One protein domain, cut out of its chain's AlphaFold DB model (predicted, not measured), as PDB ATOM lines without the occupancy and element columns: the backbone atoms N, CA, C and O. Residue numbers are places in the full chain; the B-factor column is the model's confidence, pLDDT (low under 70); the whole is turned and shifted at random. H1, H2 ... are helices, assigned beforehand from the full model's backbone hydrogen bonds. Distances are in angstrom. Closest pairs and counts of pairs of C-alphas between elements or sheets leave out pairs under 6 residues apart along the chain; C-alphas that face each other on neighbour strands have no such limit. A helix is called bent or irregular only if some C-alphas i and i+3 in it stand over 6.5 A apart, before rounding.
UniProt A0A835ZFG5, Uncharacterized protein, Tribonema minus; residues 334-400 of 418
ATOM      1  N   LYS A 334      33.841  31.215  74.707       60.62
ATOM      2  CA  LYS A 334      34.086  32.202  75.768       60.62
ATOM      3  C   LYS A 334      33.551  33.578  75.347       60.62
ATOM      4  O   LYS A 334      33.800  33.990  74.215       60.62
ATOM      5  N   PRO A 335      32.906  34.335  76.255       45.62
ATOM      6  CA  PRO A 335      32.280  35.622  75.931       45.62
ATOM      7  C   PRO A 335      33.222  36.663  75.310       45.62
ATOM      8  O   PRO A 335      32.786  37.482  74.510       45.62
ATOM      9  N   HIS A 336      34.520  36.623  75.637       48.78
ATOM     10  CA  HIS A 336      35.496  37.566  75.086       48.78
ATOM     11  C   HIS A 336      35.703  37.410  73.569       48.78
ATOM     12  O   HIS A 336      36.047  38.388  72.914       48.78
ATOM     13  N   PHE A 337      35.440  36.229  72.995       46.72
ATOM     14  CA  PHE A 337      35.557  36.008  71.550       46.72
ATOM     15  C   PHE A 337      34.456  36.729  70.765       46.72
ATOM     16  O   PHE A 337      34.733  37.319  69.728       46.72
ATOM     17  N   ALA A 338      33.224  36.756  71.286       49.72
ATOM     18  CA  ALA A 338      32.117  37.469  70.648       49.72
ATOM     19  C   ALA A 338      32.327  38.993  70.655       49.72
ATOM     20  O   ALA A 338      31.986  39.671  69.690       49.72
ATOM     21  N   VAL A 339      32.930  39.522  71.726       52.25
ATOM     22  CA  VAL A 339      33.244  40.953  71.856       52.25
ATOM     23  C   VAL A 339      34.365  41.365  70.897       52.25
ATOM     24  O   VAL A 339      34.251  42.400  70.245       52.25
ATOM     25  N   GLU A 340      35.417  40.552  70.761       51.19
ATOM     26  CA  GLU A 340      36.538  40.868  69.868       51.19
ATOM     27  C   GLU A 340      36.137  40.774  68.387       51.19
ATOM     28  O   GLU A 340      36.479  41.661  67.606       51.19
ATOM     29  N   SER A 341      35.323  39.781  68.005       52.91
ATOM     30  CA  SER A 341      34.764  39.693  66.649       52.91
ATOM     31  C   SER A 341      33.819  40.854  66.328       52.91
ATOM     32  O   SER A 341      33.918  41.446  65.260       52.91
ATOM     33  N   ALA A 342      32.946  41.253  67.260       55.47
ATOM     34  CA  ALA A 342      32.073  42.411  67.059       55.47
ATOM     35  C   ALA A 342      32.865  43.721  66.904       55.47
ATOM     36  O   ALA A 342      32.507  44.570  66.087       55.47
ATOM     37  N   ARG A 343      33.981  43.858  67.634       54.78
ATOM     38  CA  ARG A 343      34.893  45.000  67.517       54.78
ATOM     39  C   ARG A 343      35.606  45.038  66.166       54.78
ATOM     40  O   ARG A 343      35.736  46.115  65.590       54.78
ATOM     41  N   GLN A 344      36.033  43.886  65.648       58.06
ATOM     42  CA  GLN A 344      36.611  43.772  64.303       58.06
ATOM     43  C   GLN A 344      35.596  44.127  63.205       58.06
ATOM     44  O   GLN A 344      35.980  44.697  62.190       58.06
ATOM     45  N   CYS A 345      34.303  43.898  63.450       57.03
ATOM     46  CA  CYS A 345      33.209  44.310  62.565       57.03
ATOM     47  C   CYS A 345      32.718  45.758  62.791       57.03
ATOM     48  O   CYS A 345      31.681  46.140  62.252       57.03
ATOM     49  N   GLY A 346      33.410  46.568  63.604       67.62
ATOM     50  CA  GLY A 346      33.056  47.977  63.834       67.62
ATOM     51  C   GLY A 346      31.814  48.213  64.705       67.62
ATOM     52  O   GLY A 346      31.322  49.340  64.770       67.62
ATOM     53  N   LEU A 347      31.300  47.189  65.395       57.41
ATOM     54  CA  LEU A 347      30.148  47.326  66.288       57.41
ATOM     55  C   LEU A 347      30.599  47.818  67.670       57.41
ATOM     56  O   LEU A 347      31.388  47.173  68.363       57.41
ATOM     57  N   LEU A 348      30.061  48.965  68.094       60.03
ATOM     58  CA  LEU A 348      30.244  49.496  69.445       60.03
ATOM     59  C   LEU A 348      29.334  48.745  70.422       60.03
ATOM     60  O   LEU A 348      28.204  49.154  70.681       60.03
ATOM     61  N   LEU A 349      29.828  47.632  70.961       70.19
ATOM     62  CA  LEU A 349      29.181  46.949  72.078       70.19
ATOM     63  C   LEU A 349      29.584  47.591  73.415       70.19
ATOM     64  O   LEU A 349      30.726  48.043  73.560       70.19
ATOM     65  N   PRO A 350      28.680  47.622  74.414       70.81
ATOM     66  CA  PRO A 350      29.043  48.042  75.760       70.81
ATOM     67  C   PRO A 350      30.165  47.145  76.311       70.81
ATOM     68  O   PRO A 350      30.225  45.955  75.978       70.81
ATOM     69  N   PRO A 351      31.067  47.688  77.153       72.75
ATOM     70  CA  PRO A 351      32.159  46.909  77.716       72.75
ATOM     71  C   PRO A 351      31.596  45.711  78.496       72.75
ATOM     72  O   PRO A 351      30.584  45.857  79.190       72.75
ATOM     73  N   PRO A 352      32.231  44.529  78.400       77.81
ATOM     74  CA  PRO A 352      31.760  43.356  79.115       77.81
ATOM     75  C   PRO A 352      31.713  43.643  80.625       77.81
ATOM     76  O   PRO A 352      32.573  44.366  81.142       77.81
ATOM     77  N   PRO A 353      30.725  43.093  81.355       81.38
ATOM     78  CA  PRO A 353      30.662  43.255  82.801       81.38
ATOM     79  C   PRO A 353      31.954  42.732  83.438       81.38
ATOM     80  O   PRO A 353      32.477  41.689  83.041       81.38
ATOM     81  N   SER A 354      32.471  43.456  84.432       88.56
ATOM     82  CA  SER A 354      33.662  43.040  85.177       88.56
ATOM     83  C   SER A 354      33.450  41.674  85.841       88.56
ATOM     84  O   SER A 354      32.321  41.313  86.183       88.56
ATOM     85  N   GLU A 355      34.529  40.918  86.079       83.69
ATOM     86  CA  GLU A 355      34.434  39.610  86.751       83.69
ATOM     87  C   GLU A 355      33.724  39.703  88.108       83.69
ATOM     88  O   GLU A 355      32.902  38.848  88.426       83.69
ATOM     89  N   SER A 356      33.933  40.791  88.856       85.38
ATOM     90  CA  SER A 356      33.232  41.044  90.119       85.38
ATOM     91  C   SER A 356      31.716  41.183  89.939       85.38
ATOM     92  O   SER A 356      30.951  40.680  90.759       85.38
ATOM     93  N   ARG A 357      31.259  41.815  88.846       86.75
ATOM     94  CA  ARG A 357      29.829  41.915  88.516       86.75
ATOM     95  C   ARG A 357      29.270  40.562  88.070       86.75
ATOM     96  O   ARG A 357      28.148  40.222  88.430       86.75
ATOM     97  N   LEU A 358      30.046  39.763  87.338       83.19
ATOM     98  CA  LEU A 358      29.653  38.401  86.958       83.19
ATOM     99  C   LEU A 358      29.533  37.470  88.174       83.19
ATOM    100  O   LEU A 358      28.586  36.687  88.247       83.19
ATOM    101  N   GLU A 359      30.446  37.566  89.142       87.12
ATOM    102  CA  GLU A 359      30.359  36.823  90.405       87.12
ATOM    103  C   GLU A 359      29.158  37.255  91.245       87.12
ATOM    104  O   GLU A 359      28.463  36.406  91.805       87.12
ATOM    105  N   GLU A 360      28.859  38.553  91.291       93.19
ATOM    106  CA  GLU A 360      27.668  39.063  91.967       93.19
ATOM    107  C   GLU A 360      26.374  38.532  91.330       93.19
ATOM    108  O   GLU A 360      25.479  38.079  92.044       93.19
ATOM    109  N   ILE A 361      26.291  38.515  89.995       90.06
ATOM    110  CA  ILE A 361      25.139  37.970  89.261       90.06
ATOM    111  C   ILE A 361      25.009  36.463  89.517       90.06
ATOM    112  O   ILE A 361      23.924  35.996  89.859       90.06
ATOM    113  N   ARG A 362      26.103  35.694  89.452       93.12
ATOM    114  CA  ARG A 362      26.080  34.259  89.794       93.12
ATOM    115  C   ARG A 362      25.622  34.023  91.232       93.12
ATOM    116  O   ARG A 362      24.812  33.134  91.476       93.12
ATOM    117  N   LYS A 363      26.085  34.842  92.180       94.62
ATOM    118  CA  LYS A 363      25.701  34.738  93.593       94.62
ATOM    119  C   LYS A 363      24.225  35.066  93.826       94.62
ATOM    120  O   LYS A 363      23.606  34.445  94.683       94.62
ATOM    121  N   ARG A 364      23.659  36.018  93.076       95.38
ATOM    122  CA  ARG A 364      22.232  36.375  93.159       95.38
ATOM    123  C   ARG A 364      21.318  35.335  92.517       95.38
ATOM    124  O   ARG A 364      20.219  35.128  93.018       95.38
ATOM    125  N   HIS A 365      21.753  34.707  91.425       93.38
ATOM    126  CA  HIS A 365      20.894  33.853  90.601       93.38
ATOM    127  C   HIS A 365      21.104  32.344  90.807       93.38
ATOM    128  O   HIS A 365      20.316  31.557  90.298       93.38
ATOM    129  N   GLY A 366      22.097  31.934  91.601       84.00
ATOM    130  CA  GLY A 366      22.244  30.566  92.118       84.00
ATOM    131  C   GLY A 366      22.781  29.536  91.118       84.00
ATOM    132  O   GLY A 366      23.510  28.635  91.527       84.00
ATOM    133  N   ASP A 367      22.497  29.687  89.825       90.44
ATOM    134  CA  ASP A 367      23.005  28.840  88.745       90.44
ATOM    135  C   ASP A 367      23.508  29.657  87.532       90.44
ATOM    136  O   ASP A 367      23.258  30.859  87.382       90.44
ATOM    137  N   ASN A 368      24.301  29.009  86.669       81.81
ATOM    138  CA  ASN A 368      24.887  29.660  85.491       81.81
ATOM    139  C   ASN A 368      23.835  30.003  84.423       81.81
ATOM    140  O   ASN A 368      24.015  30.980  83.697       81.81
ATOM    141  N   ASP A 369      22.747  29.237  84.341       78.81
ATOM    142  CA  ASP A 369      21.707  29.430  83.330       78.81
ATOM    143  C   ASP A 369      20.805  30.627  83.661       78.81
ATOM    144  O   ASP A 369      20.513  31.436  82.778       78.81
ATOM    145  N   SER A 370      20.450  30.838  84.933       84.38
ATOM    146  CA  SER A 370      19.708  32.031  85.361       84.38
ATOM    147  C   SER A 370      20.573  33.288  85.288       84.38
ATOM    148  O   SER A 370      20.084  34.337  84.871       84.38
ATOM    149  N   ALA A 371      21.870  33.190  85.606       82.88
ATOM    150  CA  ALA A 371      22.819  34.289  85.410       82.88
ATOM    151  C   ALA A 371      22.962  34.670  83.923       82.88
ATOM    152  O   ALA A 371      22.992  35.853  83.582       82.88
ATOM    153  N   ARG A 372      23.003  33.675  83.026       83.31
ATOM    154  CA  ARG A 372      23.029  33.881  81.571       83.31
ATOM    155  C   ARG A 372      21.741  34.533  81.068       83.31
ATOM    156  O   ARG A 372      21.822  35.505  80.324       83.31
ATOM    157  N   ASN A 373      20.576  34.038  81.481       79.00
ATOM    158  CA  ASN A 373      19.284  34.601  81.075       79.00
ATOM    159  C   ASN A 373      19.098  36.037  81.586       79.00
ATOM    160  O   ASN A 373      18.588  36.883  80.860       79.00
ATOM    161  N   PHE A 374      19.578  36.343  82.795       85.19
ATOM    162  CA  PHE A 374      19.581  37.706  83.325       85.19
ATOM    163  C   PHE A 374      20.463  38.653  82.496       85.19
ATOM    164  O   PHE A 374      20.038  39.759  82.172       85.19
ATOM    165  N   LEU A 375      21.667  38.216  82.109       81.31
ATOM    166  CA  LEU A 375      22.559  39.002  81.249       81.31
ATOM    167  C   LEU A 375      21.975  39.217  79.848       81.31
ATOM    168  O   LEU A 375      22.112  40.306  79.301       81.31
ATOM    169  N   LEU A 376      21.298  38.211  79.287       76.25
ATOM    170  CA  LEU A 376      20.578  38.344  78.018       76.25
ATOM    171  C   LEU A 376      19.431  39.357  78.130       76.25
ATOM    172  O   LEU A 376      19.318  40.224  77.273       76.25
ATOM    173  N   MET A 377      18.663  39.335  79.223       79.12
ATOM    174  CA  MET A 377      17.626  40.341  79.474       79.12
ATOM    175  C   MET A 377      18.185  41.757  79.695       79.12
ATOM    176  O   MET A 377      17.551  42.729  79.288       79.12
ATOM    177  N   GLU A 378      19.334  41.920  80.360       77.31
ATOM    178  CA  GLU A 378      19.992  43.236  80.468       77.31
ATOM    179  C   GLU A 378      20.507  43.729  79.112       77.31
ATOM    180  O   GLU A 378      20.389  44.917  78.820       77.31
ATOM    181  N   LEU A 379      21.031  42.831  78.272       71.56
ATOM    182  CA  LEU A 379      21.448  43.158  76.908       71.56
ATOM    183  C   LEU A 379      20.255  43.534  76.023       71.56
ATOM    184  O   LEU A 379      20.356  44.496  75.270       71.56
ATOM    185  N   GLU A 380      19.113  42.854  76.163       69.69
ATOM    186  CA  GLU A 380      17.863  43.206  75.476       69.69
ATOM    187  C   GLU A 380      17.336  44.587  75.891       69.69
ATOM    188  O   GLU A 380      16.874  45.359  75.055       69.69
ATOM    189  N   LYS A 381      17.466  44.947  77.175       67.94
ATOM    190  CA  LYS A 381      17.131  46.297  77.671       67.94
ATOM    191  C   LYS A 381      18.095  47.376  77.180       67.94
ATOM    192  O   LYS A 381      17.750  48.553  77.208       67.94
ATOM    193  N   GLY A 382      19.296  46.974  76.779       67.12
ATOM    194  CA  GLY A 382      20.348  47.838  76.260       67.12
ATOM    195  C   GLY A 382      20.476  47.815  74.740       67.12
ATOM    196  O   GLY A 382      21.496  48.299  74.252       67.12
ATOM    197  N   ILE A 383      19.511  47.255  73.995       69.25
ATOM    198  CA  ILE A 383      19.544  47.294  72.528       69.25
ATOM    199  C   ILE A 383      19.522  48.770  72.113       69.25
ATOM    200  O   ILE A 383      18.534  49.459  72.385       69.25
ATOM    201  N   PRO A 384      20.598  49.290  71.496       65.00
ATOM    202  CA  PRO A 384      20.632  50.676  71.072       65.00
ATOM    203  C   PRO A 384      19.500  50.925  70.076       65.00
ATOM    204  O   PRO A 384      19.213  50.092  69.217       65.00
ATOM    205  N   GLU A 385      18.868  52.092  70.185       59.62
ATOM    206  CA  GLU A 385      17.735  52.523  69.355       59.62
ATOM    207  C   GLU A 385      18.018  52.384  67.845       59.62
ATOM    208  O   GLU A 385      17.114  52.130  67.055       59.62
ATOM    209  N   SER A 386      19.294  52.420  67.450       48.34
ATOM    210  CA  SER A 386      19.768  52.157  66.089       48.34
ATOM    211  C   SER A 386      19.489  50.738  65.571       48.34
ATOM    212  O   SER A 386      19.231  50.577  64.381       48.34
ATOM    213  N   LEU A 387      19.499  49.705  66.423       55.59
ATOM    214  CA  LEU A 387      19.155  48.331  66.025       55.59
ATOM    215  C   LEU A 387      17.641  48.127  65.905       55.59
ATOM    216  O   LEU A 387      17.198  47.366  65.045       55.59
ATOM    217  N   LEU A 388      16.845  48.842  66.707       66.88
ATOM    218  CA  LEU A 388      15.388  48.884  66.542       66.88
ATOM    219  C   LEU A 388      15.012  49.604  65.239       66.88
ATOM    220  O   LEU A 388      14.236  49.071  64.455       66.88
ATOM    221  N   GLN A 389      15.660  50.733  64.939       67.56
ATOM    222  CA  GLN A 389      15.494  51.441  63.664       67.56
ATOM    223  C   GLN A 389      15.922  50.593  62.455       67.56
ATOM    224  O   GLN A 389      15.298  50.668  61.397       67.56
ATOM    225  N   LEU A 390      16.969  49.770  62.592       61.97
ATOM    226  CA  LEU A 390      17.393  48.838  61.544       61.97
ATOM    227  C   LEU A 390      16.354  47.731  61.321       61.97
ATOM    228  O   LEU A 390      16.007  47.450  60.176       61.97
ATOM    229  N   ARG A 391      15.818  47.143  62.401       77.81
ATOM    230  CA  ARG A 391      14.732  46.153  62.332       77.81
ATOM    231  C   ARG A 391      13.503  46.728  61.629       77.81
ATOM    232  O   ARG A 391      12.965  46.083  60.732       77.81
ATOM    233  N   ASP A 392      13.093  47.932  62.012       71.75
ATOM    234  CA  ASP A 392      11.903  48.580  61.463       71.75
ATOM    235  C   ASP A 392      12.103  48.905  59.965       71.75
ATOM    236  O   ASP A 392      11.225  48.626  59.149       71.75
ATOM    237  N   ARG A 393      13.308  49.333  59.550       67.00
ATOM    238  CA  ARG A 393      13.663  49.497  58.125       67.00
ATOM    239  C   ARG A 393      13.681  48.185  57.338       67.00
ATOM    240  O   ARG A 393      13.244  48.155  56.189       67.00
ATOM    241  N   CYS A 394      14.170  47.090  57.920       68.12
ATOM    242  CA  CYS A 394      14.112  45.779  57.269       68.12
ATOM    243  C   CYS A 394      12.658  45.333  57.035       68.12
ATOM    244  O   CYS A 394      12.350  44.793  55.972       68.12
ATOM    245  N   GLN A 395      11.753  45.620  57.976       71.12
ATOM    246  CA  GLN A 395      10.322  45.343  57.817       71.12
ATOM    247  C   GLN A 395       9.668  46.230  56.744       71.12
ATOM    248  O   GLN A 395       8.888  45.719  55.940       71.12
ATOM    249  N   GLU A 396      10.032  47.514  56.658       72.31
ATOM    250  CA  GLU A 396       9.564  48.423  55.595       72.31
ATOM    251  C   GLU A 396       9.948  47.941  54.186       72.31
ATOM    252  O   GLU A 396       9.184  48.115  53.235       72.31
ATOM    253  N   HIS A 397      11.100  47.280  54.047       77.06
ATOM    254  CA  HIS A 397      11.571  46.711  52.780       77.06
ATOM    255  C   HIS A 397      11.111  45.265  52.523       77.06
ATOM    256  O   HIS A 397      11.504  44.660  51.522       77.06
ATOM    257  N   GLY A 398      10.251  44.710  53.387       71.38
ATOM    258  CA  GLY A 398       9.705  43.361  53.239       71.38
ATOM    259  C   GLY A 398      10.733  42.250  53.456       71.38
ATOM    260  O   GLY A 398      10.553  41.141  52.948       71.38
ATOM    261  N   TRP A 399      11.822  42.536  54.170       71.62
ATOM    262  CA  TRP A 399      12.822  41.531  54.516       71.62
ATOM    263  C   TRP A 399      12.346  40.731  55.735       71.62
ATOM    264  O   TRP A 399      11.728  41.301  56.638       71.62
ATOM    265  N   PRO A 400      12.581  39.407  55.766       55.53
ATOM    266  CA  PRO A 400      12.181  38.587  56.900       55.53
ATOM    267  C   PRO A 400      12.872  39.073  58.180       55.53
ATOM    268  O   PRO A 400      14.022  39.510  58.148       55.53
TER     269      PRO A 400
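AT A GLANCE: This is residues 334 to 400 of the 418 residues of an uncharacterized protein of Tribonema minus (UniProt A0A835ZFG5). Look for an open, loose U of helices: H2 makes the base, H3 with H4 beyond it makes the longer arm, and H1 with the link from H1 to H2 makes the other arm. H2 and H3 meet at a corner by their link, while H1 and H4 touch no helix, and residues 385 to 390 and 392 to 398 stick out, nearly the whole of H4 among them. The printed part has 67 residues, with four named helices in the order H1, H2, H3, H4 and no named strand, and its class is all helix. The whole is loose, with a radius of gyration of the C-alphas of 15.0 A, and elongated, spanning 45 by 24 by 17 A.

IN THESE COORDINATES: Begin with the longest helix, H3, residues 368 to 381: find C-alpha 368 at (24.887, 29.660, 85.491), and from there it runs 20.0 A to C-alpha 381 at (17.131, 46.297, 77.671). Before it in the chain is H2, residues 355 to 365, which is 15.2 A long. After H3 comes H4, residues 385 to 396, which runs 16.5 A and ends with C-alpha 396 at (9.564, 48.423, 55.595). Near the start of the printed part you will find H1, residues 335 to 344, 14.8 A from C-alpha 335 to C-alpha 344. No helix is bent.

HOW THE PARTS SIT: Start at H3 and look at residues 368 to 371, which alone of H3 touch H2. The two helices touch only at the corner by their link, with 4 pairs of C-alphas within 8 A; the closest are the C-alphas of Arg 362 and Ala 371, 5.5 A apart. Their lines are about perpendicular, but only just, at 72 degrees. Going on from H3, you reach H4 over a tight link of 3 residues, and the two are apart. H2 and H4 are apart too. On the other side of H2 in the chain, H1 is apart from H2, H3 and H4. In the backbone of H1, H2, H3 and H4, every O i to N i+4 pair is within hydrogen-bond range.

THE WHOLE: To see the full reach, look at the C-alphas of Lys 363 and His 397, the two farthest apart, at 44.8 A. The printed part runs from residue 334 to 400 and has no cut. Its links from H2 to H3 and from H3 to H4 are tight, and the one from H1 to H2, 10 residues, is short. Residues 341 to 346, of which 341 to 344 belong to H1, also stand free. Read the B-factor column for the model's confidence: the mean pLDDT of the printed part is 71.7, and it is under 70 at residues 334 to 348, 380 to 390, 393 to 394 and 400.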